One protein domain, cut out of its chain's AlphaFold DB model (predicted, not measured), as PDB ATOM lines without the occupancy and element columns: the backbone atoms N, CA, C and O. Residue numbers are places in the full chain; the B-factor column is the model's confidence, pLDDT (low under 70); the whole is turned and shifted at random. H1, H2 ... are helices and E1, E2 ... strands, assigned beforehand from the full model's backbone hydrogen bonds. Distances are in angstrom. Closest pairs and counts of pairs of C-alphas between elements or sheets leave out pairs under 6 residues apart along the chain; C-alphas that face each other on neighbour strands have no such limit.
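Overview. This is residues 3 to 108 of the 117 residues of an uncharacterized protein of Krasilnikovia cinnamomea (UniProt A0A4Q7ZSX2). Look for a strongly twisted sheet of six strands with two helices, H1 and H2, packed over one face, H2 crossing the strands. Two three-strand meanders, E1 E2 E3 and E4 E5 E6, each strand the antiparallel neighbour of the one before, join through E3 and E6. There are 106 printed residues, with named elements in the order E1 E2 E3 H1 E4 E5 E6 H2; the antiparallel sheet runs E1 E2 E3 E6 E5 E4. This mixed helix-and-strand domain in two layers is compact, with radius of gyration of the C-alphas 13.3 A and spans of 36 by 35 by 26 A.

Arrangement. Start at E1, residues 3 to 9, in a hairpin with E2, residues 12 to 20: N 5 and O 16, 3.0 A, are within hydrogen-bond range. E2 and E3, residues 25 to 31, form a hairpin with N 17 and O 29 at 2.8 A. H1, residues 38 to 50, is on the sheet at a height of 8.2 A. Next, E4, residues 55 to 58, and E5, residues 64 to 69, form a hairpin with N 57 and O 65 at 2.9 A. E5 and E6, residues 75 to 78, form another with N 68 and O 77 at 2.8 A; E6 and E3 have N 30 and O 78 at 2.9 A. H2, residues 86 to 106, is on the same face as H1, across the strands at 78 degrees to E3 on the local plane. The helices touch, closest C-alphas Gly 49 and Arg 97, 4.7 A, at a steep tilt of 54 degrees, opposite ways. In both, each O i to N i+4 pair is within hydrogen-bond range.

Along the chain. Find C-alpha 3 at (17.038, 13.032, 88.447), where E1 begins. E2 runs 25.8 A, H1 18.4 A and H2 30.6 A, ending at C-alpha 106, (17.360, 17.401, 77.651).

Size, cuts and confidence. The farthest C-alphas, Asp 60 and Gly 108, are 40.5 A apart. The printed part has no cut, no link is long, and no printed residue is under 70 in pLDDT.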
ATOM      1  N   ARG A   3      15.609  12.718  88.394       94.62
ATOM      2  CA  ARG A   3      17.038  13.032  88.447       94.62
ATOM      3  C   ARG A   3      17.813  11.975  87.667       94.62
ATOM      4  O   ARG A   3      17.721  10.788  87.965       94.62
ATOM      5  N   PHE A   4      18.592  12.439  86.703       96.12
ATOM      6  CA  PHE A   4      19.606  11.651  86.015       96.12
ATOM      7  C   PHE A   4      20.965  11.909  86.660       96.12
ATOM      8  O   PHE A   4      21.244  13.020  87.118       96.12
ATOM      9  N   SER A   5      21.795  10.882  86.750       95.25
ATOM     10  CA  SER A   5      23.192  11.012  87.155       95.25
ATOM     11  C   SER A   5      24.022  10.064  86.306       95.25
ATOM     12  O   SER A   5      23.642   8.905  86.139       95.25
ATOM     13  N   LEU A   6      25.104  10.594  85.750       95.38
ATOM     14  CA  LEU A   6      26.084   9.880  84.953       95.38
ATOM     15  C   LEU A   6      27.421  10.062  85.664       95.38
ATOM     16  O   LEU A   6      27.898  11.188  85.797       95.38
ATOM     17  N   ASP A   7      27.962   8.962  86.164       94.62
ATOM     18  CA  ASP A   7      29.141   8.946  87.014       94.62
ATOM     19  C   ASP A   7      30.291   8.261  86.265       94.62
ATOM     20  O   ASP A   7      30.110   7.184  85.689       94.62
ATOM     21  N   GLN A   8      31.475   8.874  86.296       95.19
ATOM     22  CA  GLN A   8      32.716   8.263  85.827       95.19
ATOM     23  C   GLN A   8      33.487   7.709  87.025       95.19
ATOM     24  O   GLN A   8      33.742   8.414  88.002       95.19
ATOM     25  N   THR A   9      33.881   6.446  86.933       91.62
ATOM     26  CA  THR A   9      34.721   5.757  87.915       91.62
ATOM     27  C   THR A   9      35.970   5.202  87.234       91.62
ATOM     28  O   THR A   9      36.103   5.268  86.012       91.62
ATOM     29  N   VAL A  10      36.881   4.619  88.015       91.62
ATOM     30  CA  VAL A  10      38.034   3.882  87.468       91.62
ATOM     31  C   VAL A  10      37.616   2.660  86.641       91.62
ATOM     32  O   VAL A  10      38.383   2.218  85.793       91.62
ATOM     33  N   GLU A  11      36.410   2.131  86.870       90.38
ATOM     34  CA  GLU A  11      35.861   0.977  86.149       90.38
ATOM     35  C   GLU A  11      35.165   1.380  84.842       90.38
ATOM     36  O   GLU A  11      34.902   0.521  84.008       90.38
ATOM     37  N   GLY A  12      34.879   2.672  84.650       94.94
ATOM     38  CA  GLY A  12      34.167   3.187  83.484       94.94
ATOM     39  C   GLY A  12      32.999   4.099  83.847       94.94
ATOM     40  O   GLY A  12      32.939   4.676  84.939       94.94
ATOM     41  N   TRP A  13      32.066   4.234  82.913       96.81
ATOM     42  CA  TRP A  13      30.895   5.097  83.012       96.81
ATOM     43  C   TRP A  13      29.661   4.311  83.435       96.81
ATOM     44  O   TRP A  13      29.429   3.187  83.003       96.81
ATOM     45  N   SER A  14      28.842   4.894  84.300       95.88
ATOM     46  CA  SER A  14      27.582   4.288  84.732       95.88
ATOM     47  C   SER A  14      26.534   5.355  84.955       95.88
ATOM     48  O   SER A  14      26.842   6.464  85.391       95.88
ATOM     49  N   TRP A  15      25.275   5.017  84.702       96.88
ATOM     50  CA  TRP A  15      24.174   5.954  84.870       96.88
ATOM     51  C   TRP A  15      23.090   5.421  85.798       96.88
ATOM     52  O   TRP A  15      22.897   4.215  85.975       96.88
ATOM     53  N   ARG A  16      22.358   6.352  86.413       97.00
ATOM     54  CA  ARG A  16      21.205   6.067  87.272       97.00
ATOM     55  C   ARG A  16      20.067   7.044  86.995       97.00
ATOM     56  O   ARG A  16      20.284   8.243  86.805       97.00
ATOM     57  N   LEU A  17      18.844   6.524  87.032       97.06
ATOM     58  CA  LEU A  17      17.607   7.295  87.028       97.06
ATOM     59  C   LEU A  17      16.931   7.163  88.386       97.06
ATOM     60  O   LEU A  17      16.600   6.064  88.831       97.06
ATOM     61  N   VAL A  18      16.701   8.303  89.026       95.88
ATOM     62  CA  VAL A  18      16.054   8.392  90.333       95.88
ATOM     63  C   VAL A  18      14.771   9.200  90.192       95.88
ATOM     64  O   VAL A  18      14.793  10.344  89.726       95.88
ATOM     65  N   SER A  19      13.652   8.619  90.614       91.50
ATOM     66  CA  SER A  19      12.403   9.348  90.804       91.50
ATOM     67  C   SER A  19      12.412   9.986  92.185       91.50
ATOM     68  O   SER A  19      12.580   9.299  93.185       91.50
ATOM     69  N   ARG A  20      12.262  11.307  92.254       91.12
ATOM     70  CA  ARG A  20      12.135  12.051  93.511       91.12
ATOM     71  C   ARG A  20      10.710  12.550  93.674       91.12
ATOM     72  O   ARG A  20      10.201  13.253  92.794       91.12
ATOM     73  N   THR A  21      10.106  12.212  94.799       85.56
ATOM     74  CA  THR A  21       8.860  12.786  95.308       85.56
ATOM     75  C   THR A  21       9.180  13.636  96.538       85.56
ATOM     76  O   THR A  21      10.333  13.696  96.968       85.56
ATOM     77  N   ASP A  22       8.175  14.295  97.110       82.88
ATOM     78  CA  ASP A  22       8.363  15.086  98.333       82.88
ATOM     79  C   ASP A  22       8.739  14.213  99.541       82.88
ATOM     80  O   ASP A  22       9.374  14.685 100.480       82.88
ATOM     81  N   CYS A  23       8.402  12.919  99.492       81.50
ATOM     82  CA  CYS A  23       8.595  11.985 100.599       81.50
ATOM     83  C   CYS A  23       9.736  10.980 100.375       81.50
ATOM     84  O   CYS A  23      10.181  10.362 101.340       81.50
ATOM     85  N   ALA A  24      10.194  10.764  99.135       87.69
ATOM     86  CA  ALA A  24      11.139   9.690  98.821       87.69
ATOM     87  C   ALA A  24      11.985   9.946  97.562       87.69
ATOM     88  O   ALA A  24      11.676  10.789  96.715       87.69
ATOM     89  N   ALA A  25      13.067   9.176  97.438       89.62
ATOM     90  CA  ALA A  25      13.886   9.088  96.239       89.62
ATOM     91  C   ALA A  25      14.090   7.614  95.871       89.62
ATOM     92  O   ALA A  25      14.841   6.906  96.538       89.62
ATOM     93  N   ASP A  26      13.447   7.177  94.794       91.25
ATOM     94  CA  ASP A  26      13.446   5.787  94.351       91.25
ATOM     95  C   ASP A  26      14.352   5.614  93.132       91.25
ATOM     96  O   ASP A  26      14.208   6.307  92.121       91.25
ATOM     97  N   LEU A  27      15.292   4.669  93.207       94.62
ATOM     98  CA  LEU A  27      16.085   4.253  92.052       94.62
ATOM     99  C   LEU A  27      15.194   3.440  91.104       94.62
ATOM    100  O   LEU A  27      14.893   2.279  91.376       94.62
ATOM    101  N   ILE A  28      14.798   4.041  89.982       95.12
ATOM    102  CA  ILE A  28      13.891   3.405  89.015       95.12
ATOM    103  C   ILE A  28      14.643   2.624  87.934       95.12
ATOM    104  O   ILE A  28      14.111   1.653  87.403       95.12
ATOM    105  N   ALA A  29      15.881   3.019  87.620       97.25
ATOM    106  CA  ALA A  29      16.744   2.305  86.684       97.25
ATOM    107  C   ALA A  29      18.224   2.637  86.906       97.25
ATOM    108  O   ALA A  29      18.568   3.727  87.368       97.25
ATOM    109  N   ARG A  30      19.097   1.713  86.517       97.00
ATOM    110  CA  ARG A  30      20.546   1.915  86.414       97.00
ATOM    111  C   ARG A  30      21.116   1.174  85.207       97.00
ATOM    112  O   ARG A  30      20.478   0.219  84.751       97.00
ATOM    113  N   SER A  31      22.306   1.581  84.770       96.69
ATOM    114  CA  SER A  31      23.119   0.837  83.803       96.69
ATOM    115  C   SER A  31      23.443  -0.571  84.307       96.69
ATOM    116  O   SER A  31      23.326  -0.872  85.505       96.69
ATOM    117  N   GLY A  32      23.851  -1.440  83.386       92.94
ATOM    118  CA  GLY A  32      24.536  -2.673  83.748       92.94
ATOM    119  C   GLY A  32      25.983  -2.412  84.189       92.94
ATOM    120  O   GLY A  32      26.238  -1.426  84.893       92.94
ATOM    121  N   PRO A  33      26.927  -3.307  83.840       93.50
ATOM    122  CA  PRO A  33      28.350  -3.082  84.078       93.50
ATOM    123  C   PRO A  33      28.820  -1.726  83.524       93.50
ATOM    124  O   PRO A  33      28.264  -1.268  82.526       93.50
ATOM    125  N   PRO A  34      29.828  -1.081  84.137       94.06
ATOM    126  CA  PRO A  34      30.347   0.181  83.626       94.06
ATOM    127  C   PRO A  34      30.823   0.076  82.170       94.06
ATOM    128  O   PRO A  34      31.491  -0.889  81.794       94.06
ATOM    129  N   THR A  35      30.499   1.082  81.358       93.12
ATOM    130  CA  THR A  35      30.925   1.164  79.957       93.12
ATOM    131  C   THR A  35      32.282   1.849  79.831       93.12
ATOM    132  O   THR A  35      32.711   2.610  80.700       93.12
ATOM    133  N   THR A  36      32.968   1.627  78.712       89.94
ATOM    134  CA  THR A  36      34.298   2.201  78.458       89.94
ATOM    135  C   THR A  36      34.286   3.720  78.328       89.94
ATOM    136  O   THR A  36      35.255   4.378  78.706       89.94
ATOM    137  N   ASP A  37      33.196   4.295  77.820       92.06
ATOM    138  CA  ASP A  37      33.076   5.734  77.609       92.06
ATOM    139  C   ASP A  37      31.655   6.276  77.847       92.06
ATOM    140  O   ASP A  37      30.679   5.539  78.031       92.06
ATOM    141  N   HIS A  38      31.579   7.608  77.855       92.44
ATOM    142  CA  HIS A  38      30.361   8.391  78.035       92.44
ATOM    143  C   HIS A  38      29.317   8.122  76.940       92.44
ATOM    144  O   HIS A  38      28.118   8.134  77.219       92.44
ATOM    145  N   THR A  39      29.744   7.921  75.692       92.62
ATOM    146  CA  THR A  39      28.836   7.715  74.556       92.62
ATOM    147  C   THR A  39      28.115   6.383  74.697       92.62
ATOM    148  O   THR A  39      26.889   6.369  74.642       92.62
ATOM    149  N   ALA A  40      28.841   5.310  75.009       92.50
ATOM    150  CA  ALA A  40      28.267   3.994  75.271       92.50
ATOM    151  C   ALA A  40      27.239   4.036  76.419       92.50
ATOM    152  O   ALA A  40      26.137   3.506  76.292       92.50
ATOM    153  N   ALA A  41      27.532   4.757  77.509       94.31
ATOM    154  CA  ALA A  41      26.576   4.933  78.606       94.31
ATOM    155  C   ALA A  41      25.291   5.666  78.163       94.31
ATOM    156  O   ALA A  41      24.190   5.348  78.619       94.31
ATOM    157  N   MET A  42      25.406   6.650  77.265       94.69
ATOM    158  CA  MET A  42      24.247   7.354  76.705       94.69
ATOM    159  C   MET A  42      23.459   6.493  75.709       94.69
ATOM    160  O   MET A  42      22.232   6.589  75.675       94.69
ATOM    161  N   GLU A  43      24.126   5.622  74.953       94.00
ATOM    162  CA  GLU A  43      23.485   4.654  74.056       94.00
ATOM    163  C   GLU A  43      22.680   3.604  74.833       94.00
ATOM    164  O   GLU A  43      21.549   3.290  74.459       94.00
ATOM    165  N   GLU A  44      23.183   3.123  75.973       95.25
ATOM    166  CA  GLU A  44      22.414   2.252  76.872       95.25
ATOM    167  C   GLU A  44      21.147   2.940  77.403       95.25
ATOM    168  O   GLU A  44      20.063   2.344  77.445       95.25
ATOM    169  N   LEU A  45      21.249   4.220  77.776       96.69
ATOM    170  CA  LEU A  45      20.088   5.019  78.168       96.69
ATOM    171  C   LEU A  45      19.106   5.192  76.994       96.69
ATOM    172  O   LEU A  45      17.887   5.123  77.189       96.69
ATOM    173  N   ALA A  46      19.616   5.393  75.775       96.00
ATOM    174  CA  ALA A  46      18.810   5.458  74.559       96.00
ATOM    175  C   ALA A  46      18.067   4.142  74.301       96.00
ATOM    176  O   ALA A  46      16.875   4.161  73.972       96.00
ATOM    177  N   LEU A  47      18.719   3.005  74.549       96.56
ATOM    178  CA  LEU A  47      18.096   1.692  74.467       96.56
ATOM    179  C   LEU A  47      16.959   1.540  75.485       96.56
ATOM    180  O   LEU A  47      15.907   1.002  75.146       96.56
ATOM    181  N   LEU A  48      17.093   2.064  76.706       97.56
ATOM    182  CA  LEU A  48      15.971   2.098  77.652       97.56
ATOM    183  C   LEU A  48      14.790   2.928  77.121       97.56
ATOM    184  O   LEU A  48      13.634   2.508  77.246       97.56
ATOM    185  N   GLY A  49      15.072   4.082  76.515       96.69
ATOM    186  CA  GLY A  49      14.057   4.989  75.973       96.69
ATOM    187  C   GLY A  49      13.311   4.447  74.748       96.69
ATOM    188  O   GLY A  49      12.103   4.658  74.625       96.69
ATOM    189  N   HIS A  50      14.012   3.737  73.860       95.38
ATOM    190  CA  HIS A  50      13.527   3.426  72.507       95.38
ATOM    191  C   HIS A  50      13.664   1.959  72.090       95.38
ATOM    192  O   HIS A  50      13.163   1.570  71.040       95.38
ATOM    193  N   GLY A  51      14.327   1.142  72.899       94.50
ATOM    194  CA  GLY A  51      14.657  -0.238  72.574       94.50
ATOM    195  C   GLY A  51      13.525  -1.245  72.810       94.50
ATOM    196  O   GLY A  51      12.356  -0.885  73.018       94.50
ATOM    197  N   PRO A  52      13.861  -2.546  72.793       96.00
ATOM    198  CA  PRO A  52      12.894  -3.627  72.944       96.00
ATOM    199  C   PRO A  52      12.268  -3.660  74.352       96.00
ATOM    200  O   PRO A  52      12.749  -2.997  75.278       96.00
ATOM    201  N   PRO A  53      11.168  -4.408  74.548       95.94
ATOM    202  CA  PRO A  53      10.648  -4.676  75.885       95.94
ATOM    203  C   PRO A  53      11.669  -5.470  76.724       95.94
ATOM    204  O   PRO A  53      12.461  -6.236  76.173       95.94
ATOM    205  N   PRO A  54      11.641  -5.347  78.062       97.50
ATOM    206  CA  PRO A  54      12.608  -6.008  78.914       97.50
ATOM    207  C   PRO A  54      12.176  -7.448  79.193       97.50
ATOM    208  O   PRO A  54      10.984  -7.799  79.159       97.50
ATOM    209  N   ARG A  55      13.143  -8.258  79.611       97.38
ATOM    210  CA  ARG A  55      12.875  -9.527  80.280       97.38
ATOM    211  C   ARG A  55      12.468  -9.257  81.727       97.38
ATOM    212  O   ARG A  55      13.123  -8.483  82.419       97.38
ATOM    213  N   ILE A  56      11.400  -9.903  82.184       97.50
ATOM    214  CA  ILE A  56      10.956  -9.856  83.583       97.50
ATOM    215  C   ILE A  56      11.480 -11.104  84.277       97.50
ATOM    216  O   ILE A  56      11.261 -12.210  83.788       97.50
ATOM    217  N   VAL A  57      12.199 -10.919  85.378       96.69
ATOM    218  CA  VAL A  57      12.869 -11.995  86.110       96.69
ATOM    219  C   VAL A  57      12.418 -11.952  87.564       96.69
ATOM    220  O   VAL A  57      12.544 -10.913  88.216       96.69
ATOM    221  N   GLY A  58      11.879 -13.069  88.047       95.50
ATOM    222  CA  GLY A  58      11.625 -13.300  89.466       95.50
ATOM    223  C   GLY A  58      12.891 -13.799  90.158       95.50
ATOM    224  O   GLY A  58      13.729 -14.446  89.532       95.50
ATOM    225  N   SER A  59      13.028 -13.463  91.430       90.69
ATOM    226  CA  SER A  59      14.072 -13.954  92.327       90.69
ATOM    227  C   SER A  59      13.444 -14.915  93.343       90.69
ATOM    228  O   SER A  59      12.225 -14.904  93.537       90.69
ATOM    229  N   ASP A  60      14.259 -15.748  93.990       91.12
ATOM    230  CA  ASP A  60      13.778 -16.794  94.912       91.12
ATOM    231  C   ASP A  60      13.080 -16.231  96.166       91.12
ATOM    232  O   ASP A  60      12.306 -16.921  96.824       91.12
ATOM    233  N   ASP A  61      13.309 -14.953  96.470       90.00
ATOM    234  CA  ASP A  61      12.667 -14.191  97.546       90.00
ATOM    235  C   ASP A  61      11.266 -13.651  97.176       90.00
ATOM    236  O   ASP A  61      10.628 -12.956  97.967       90.00
ATOM    237  N   GLY A  62      10.772 -13.963  95.974       91.62
ATOM    238  CA  GLY A  62       9.481 -13.497  95.470       91.62
ATOM    239  C   GLY A  62       9.502 -12.073  94.905       91.62
ATOM    240  O   GLY A  62       8.442 -11.548  94.545       91.62
ATOM    241  N   HIS A  63      10.675 -11.443  94.789       95.56
ATOM    242  CA  HIS A  63      10.820 -10.133  94.169       95.56
ATOM    243  C   HIS A  63      11.108 -10.215  92.669       95.56
ATOM    244  O   HIS A  63      11.795 -11.099  92.162       95.56
ATOM    245  N   TRP A  64      10.595  -9.233  91.941       96.81
ATOM    246  CA  TRP A  64      10.683  -9.128  90.495       96.81
ATOM    247  C   TRP A  64      11.532  -7.925  90.105       96.81
ATOM    248  O   TRP A  64      11.429  -6.845  90.697       96.81
ATOM    249  N   ARG A  65      12.347  -8.114  89.068       96.44
ATOM    250  CA  ARG A  65      13.092  -7.057  88.383       96.44
ATOM    251  C   ARG A  65      12.950  -7.194  86.878       96.44
ATOM    252  O   ARG A  65      12.767  -8.293  86.352       96.44
ATOM    253  N   TRP A  66      13.093  -6.081  86.178       97.81
ATOM    254  CA  TRP A  66      13.222  -6.078  84.732       97.81
ATOM    255  C   TRP A  66      14.692  -5.916  84.347       97.81
ATOM    256  O   TRP A  66      15.454  -5.217  85.017       97.81
ATOM    257  N   LEU A  67      15.077  -6.593  83.269       97.50
ATOM    258  CA  LEU A  67      16.399  -6.538  82.658       97.50
ATOM    259  C   LEU A  67      16.230  -6.178  81.183       97.50
ATOM    260  O   LEU A  67      15.472  -6.838  80.466       97.50
ATOM    261  N   LEU A  68      16.941  -5.157  80.733       98.00
ATOM    262  CA  LEU A  68      17.043  -4.785  79.332       98.00
ATOM    263  C   LEU A  68      18.432  -5.158  78.827       98.00
ATOM    264  O   LEU A  68      19.436  -4.721  79.391       98.00
ATOM    265  N   SER A  69      18.466  -5.961  77.770       97.00
ATOM    266  CA  SER A  69      19.708  -6.373  77.128       97.00
ATOM    267  C   SER A  69      19.993  -5.525  75.896       97.00
ATOM    268  O   SER A  69      19.070  -5.218  75.139       97.00
ATOM    269  N   ALA A  70      21.264  -5.193  75.694       93.06
ATOM    270  CA  ALA A  70      21.782  -4.704  74.426       93.06
ATOM    271  C   ALA A  70      21.739  -5.812  73.352       93.06
ATOM    272  O   ALA A  70      21.547  -6.989  73.686       93.06
ATOM    273  N   PRO A  71      21.900  -5.468  72.058       90.75
ATOM    274  CA  PRO A  71      21.897  -6.450  70.971       90.75
ATOM    275  C   PRO A  71      22.947  -7.562  71.113       90.75
ATOM    276  O   PRO A  71      22.719  -8.674  70.645       90.75
ATOM    277  N   ASP A  72      24.067  -7.283  71.782       90.94
ATOM    278  CA  ASP A  72      25.135  -8.249  72.071       90.94
ATOM    279  C   ASP A  72      24.833  -9.170  73.274       90.94
ATOM    280  O   ASP A  72      25.624 -10.049  73.612       90.94
ATOM    281  N   GLY A  73      23.678  -8.989  73.924       92.38
ATOM    282  CA  GLY A  73      23.235  -9.766  75.080       92.38
ATOM    283  C   GLY A  73      23.689  -9.221  76.435       92.38
ATOM    284  O   GLY A  73      23.195  -9.699  77.464       92.38
ATOM    285  N   THR A  74      24.558  -8.207  76.471       93.56
ATOM    286  CA  THR A  74      24.956  -7.543  77.721       93.56
ATOM    287  C   THR A  74      23.768  -6.816  78.352       93.56
ATOM    288  O   THR A  74      22.778  -6.503  77.689       93.56
ATOM    289  N   ILE A  75      23.799  -6.598  79.668       96.38
ATOM    290  CA  ILE A  75      22.733  -5.856  80.354       96.38
ATOM    291  C   ILE A  75      22.998  -4.366  80.175       96.38
ATOM    292  O   ILE A  75      23.949  -3.859  80.747       96.38
ATOM    293  N   ALA A  76      22.121  -3.677  79.452       96.25
ATOM    294  CA  ALA A  76      22.193  -2.228  79.270       96.25
ATOM    295  C   ALA A  76      21.481  -1.474  80.400       96.25
ATOM    296  O   ALA A  76      21.892  -0.394  80.810       96.25
ATOM    297  N   ALA A  77      20.376  -2.027  80.912       97.69
ATOM    298  CA  ALA A  77      19.612  -1.389  81.978       97.69
ATOM    299  C   ALA A  77      18.874  -2.399  82.855       97.69
ATOM    300  O   ALA A  77      18.423  -3.449  82.394       97.69
ATOM    301  N   GLN A  78      18.675  -2.045  84.120       97.38
ATOM    302  CA  GLN A  78      17.878  -2.837  85.057       97.38
ATOM    303  C   GLN A  78      17.272  -1.984  86.174       97.38
ATOM    304  O   GLN A  78      17.820  -0.937  86.531       97.38
ATOM    305  N   CYS A  79      16.192  -2.472  86.790       95.00
ATOM    306  CA  CYS A  79      15.724  -1.958  88.080       95.00
ATOM    307  C   CYS A  79      16.223  -2.809  89.264       95.00
ATOM    308  O   CYS A  79      16.690  -3.942  89.083       95.00
ATOM    309  N   PRO A  80      16.133  -2.280  90.498       88.69
ATOM    310  CA  PRO A  80      16.244  -3.087  91.710       88.69
ATOM    311  C   PRO A  80      15.182  -4.200  91.767       88.69
ATOM    312  O   PRO A  80      14.054  -4.018  91.316       88.69
ATOM    313  N   ALA A  81      15.520  -5.345  92.366       86.31
ATOM    314  CA  ALA A  81      14.575  -6.440  92.611       86.31
ATOM    315  C   ALA A  81      13.692  -6.130  93.825       86.31
ATOM    316  O   ALA A  81      13.924  -6.630  94.915       86.31
ATOM    317  N   VAL A  82      12.713  -5.245  93.643       87.38
ATOM    318  CA  VAL A  82      11.852  -4.761  94.739       87.38
ATOM    319  C   VAL A  82      10.363  -4.955  94.462       87.38
ATOM    320  O   VAL A  82       9.534  -4.797  95.359       87.38
ATOM    321  N   HIS A  83       9.982  -5.328  93.239       91.62
ATOM    322  CA  HIS A  83       8.572  -5.440  92.868       91.62
ATOM    323  C   HIS A  83       7.987  -6.768  93.339       91.62
ATOM    324  O   HIS A  83       8.610  -7.811  93.203       91.62
ATOM    325  N   ARG A  84       6.766  -6.757  93.878       92.56
ATOM    326  CA  ARG A  84       6.129  -7.967  94.437       92.56
ATOM    327  C   ARG A  84       5.469  -8.867  93.395       92.56
ATOM    328  O   ARG A  84       5.035  -9.964  93.719       92.56
ATOM    329  N   ASN A  85       5.318  -8.387  92.164       94.75
ATOM    330  CA  ASN A  85       4.666  -9.128  91.093       94.75
ATOM    331  C   ASN A  85       5.185  -8.659  89.714       94.75
ATOM    332  O   ASN A  85       5.718  -7.545  89.601       94.75
ATOM    333  N   PRO A  86       5.029  -9.478  88.657       95.31
ATOM    334  CA  PRO A  86       5.568  -9.167  87.334       95.31
ATOM    335  C   PRO A  86       4.856  -7.996  86.639       95.31
ATOM    336  O   PRO A  86       5.476  -7.321  85.818       95.31
ATOM    337  N   LEU A  87       3.585  -7.725  86.964       95.94
ATOM    338  CA  LEU A  87       2.826  -6.610  86.389       95.94
ATOM    339  C   LEU A  87       3.371  -5.263  86.880       95.94
ATOM    340  O   LEU A  87       3.759  -4.434  86.063       95.94
ATOM    341  N   ALA A  88       3.523  -5.096  88.195       94.88
ATOM    342  CA  ALA A  88       4.135  -3.914  88.802       94.88
ATOM    343  C   ALA A  88       5.567  -3.697  88.286       94.88
ATOM    344  O   ALA A  88       5.998  -2.571  88.052       94.88
ATOM    345  N   CYS A  89       6.300  -4.786  88.042       96.56
ATOM    346  CA  CYS A  89       7.621  -4.718  87.428       96.56
ATOM    347  C   CYS A  89       7.575  -4.199  85.975       96.56
ATOM    348  O   CYS A  89       8.471  -3.471  85.544       96.56
ATOM    349  N   ARG A  90       6.544  -4.556  85.198       96.31
ATOM    350  CA  ARG A  90       6.339  -4.066  83.824       96.31
ATOM    351  C   ARG A  90       5.929  -2.592  83.796       96.31
ATOM    352  O   ARG A  90       6.389  -1.845  82.932       96.31
ATOM    353  N   GLU A  91       5.091  -2.169  84.733       95.50
ATOM    354  CA  GLU A  91       4.705  -0.764  84.904       95.50
ATOM    355  C   GLU A  91       5.923   0.089  85.271       95.50
ATOM    356  O   GLU A  91       6.199   1.083  84.599       95.50
ATOM    357  N   ALA A  92       6.745  -0.378  86.216       95.31
ATOM    358  CA  ALA A  92       7.992   0.288  86.585       95.31
ATOM    359  C   ALA A  92       8.956   0.454  85.398       95.31
ATOM    360  O   ALA A  92       9.618   1.484  85.267       95.31
ATOM    361  N   PHE A  93       9.017  -0.526  84.489       97.50
ATOM    362  CA  PHE A  93       9.765  -0.368  83.241       97.50
ATOM    363  C   PHE A  93       9.195   0.745  82.351       97.50
ATOM    364  O   PHE A  93       9.950   1.507  81.751       97.50
ATOM    365  N   THR A  94       7.869   0.849  82.254       96.75
ATOM    366  CA  THR A  94       7.204   1.882  81.443       96.75
ATOM    367  C   THR A  94       7.538   3.279  81.964       96.75
ATOM    368  O   THR A  94       7.830   4.181  81.174       96.75
ATOM    369  N   ASP A  95       7.579   3.446  83.283       95.12
ATOM    370  CA  ASP A  95       7.979   4.702  83.916       95.12
ATOM    371  C   ASP A  95       9.466   5.006  83.710       95.12
ATOM    372  O   ASP A  95       9.816   6.126  83.327       95.12
ATOM    373  N   ALA A  96      10.341   4.007  83.861       96.94
ATOM    374  CA  ALA A  96      11.769   4.144  83.572       96.94
ATOM    375  C   ALA A  96      12.031   4.540  82.109       96.94
ATOM    376  O   ALA A  96      12.823   5.446  81.844       96.94
ATOM    377  N   ARG A  97      11.316   3.932  81.156       97.62
ATOM    378  CA  ARG A  97      11.385   4.273  79.727       97.62
ATOM    379  C   ARG A  97      10.968   5.718  79.469       97.62
ATOM    380  O   ARG A  97      11.677   6.453  78.783       97.62
ATOM    381  N   ARG A  98       9.840   6.160  80.033       96.25
ATOM    382  CA  ARG A  98       9.380   7.556  79.908       96.25
ATOM    383  C   ARG A  98      10.402   8.533  80.491       96.25
ATOM    384  O   ARG A  98      10.691   9.555  79.870       96.25
ATOM    385  N   ALA A  99      10.972   8.206  81.649       96.00
ATOM    386  CA  ALA A  99      12.016   9.002  82.282       96.00
ATOM    387  C   ALA A  99      13.270   9.112  81.397       96.00
ATOM    388  O   ALA A  99      13.774  10.219  81.208       96.00
ATOM    389  N   ALA A 100      13.726   8.006  80.799       96.75
ATOM    390  CA  ALA A 100      14.862   7.999  79.879       96.75
ATOM    391  C   ALA A 100      14.630   8.918  78.669       96.75
ATOM    392  O   ALA A 100      15.474   9.759  78.371       96.75
ATOM    393  N   VAL A 101      13.450   8.855  78.037       96.12
ATOM    394  CA  VAL A 101      13.094   9.744  76.912       96.12
ATOM    395  C   VAL A 101      13.158  11.223  77.307       96.12
ATOM    396  O   VAL A 101      13.649  12.051  76.539       96.12
ATOM    397  N   VAL A 102      12.691  11.580  78.508       94.94
ATOM    398  CA  VAL A 102      12.777  12.962  79.009       94.94
ATOM    399  C   VAL A 102      14.232  13.401  79.188       94.94
ATOM    400  O   VAL A 102      14.569  14.536  78.849       94.94
ATOM    401  N   VAL A 103      15.095  12.523  79.701       94.56
ATOM    402  CA  VAL A 103      16.523  12.810  79.891       94.56
ATOM    403  C   VAL A 103      17.229  12.975  78.545       94.56
ATOM    404  O   VAL A 103      17.872  13.997  78.330       94.56
ATOM    405  N   LEU A 104      17.049  12.043  77.608       93.62
ATOM    406  CA  LEU A 104      17.683  12.087  76.284       93.62
ATOM    407  C   LEU A 104      17.365  13.386  75.534       93.62
ATOM    408  O   LEU A 104      18.266  14.022  74.991       93.62
ATOM    409  N   ARG A 105      16.105  13.841  75.598       92.06
ATOM    410  CA  ARG A 105      15.681  15.127  75.016       92.06
ATOM    411  C   ARG A 105      16.400  16.326  75.635       92.06
ATOM    412  O   ARG A 105      16.738  17.258  74.917       92.06
ATOM    413  N   ARG A 106      16.637  16.319  76.952       90.69
ATOM    414  CA  ARG A 106      17.360  17.401  77.651       90.69
ATOM    415  C   ARG A 106      18.847  17.425  77.312       90.69
ATOM    416  O   ARG A 106      19.438  18.495  77.304       90.69
ATOM    417  N   HIS A 107      19.429  16.260  77.045       84.62
ATOM    418  CA  HIS A 107      20.852  16.105  76.744       84.62
ATOM    419  C   HIS A 107      21.165  16.121  75.239       84.62
ATOM    420  O   HIS A 107      22.305  15.876  74.859       84.62
ATOM    421  N   GLY A 108      20.180  16.416  74.380       74.50
ATOM    422  CA  GLY A 108      20.383  16.547  72.934       74.50
ATOM    423  C   GLY A 108      20.853  15.264  72.247       74.50
ATOM    424  O   GLY A 108      21.411  15.337  71.156       74.50
TER     425      GLY A 108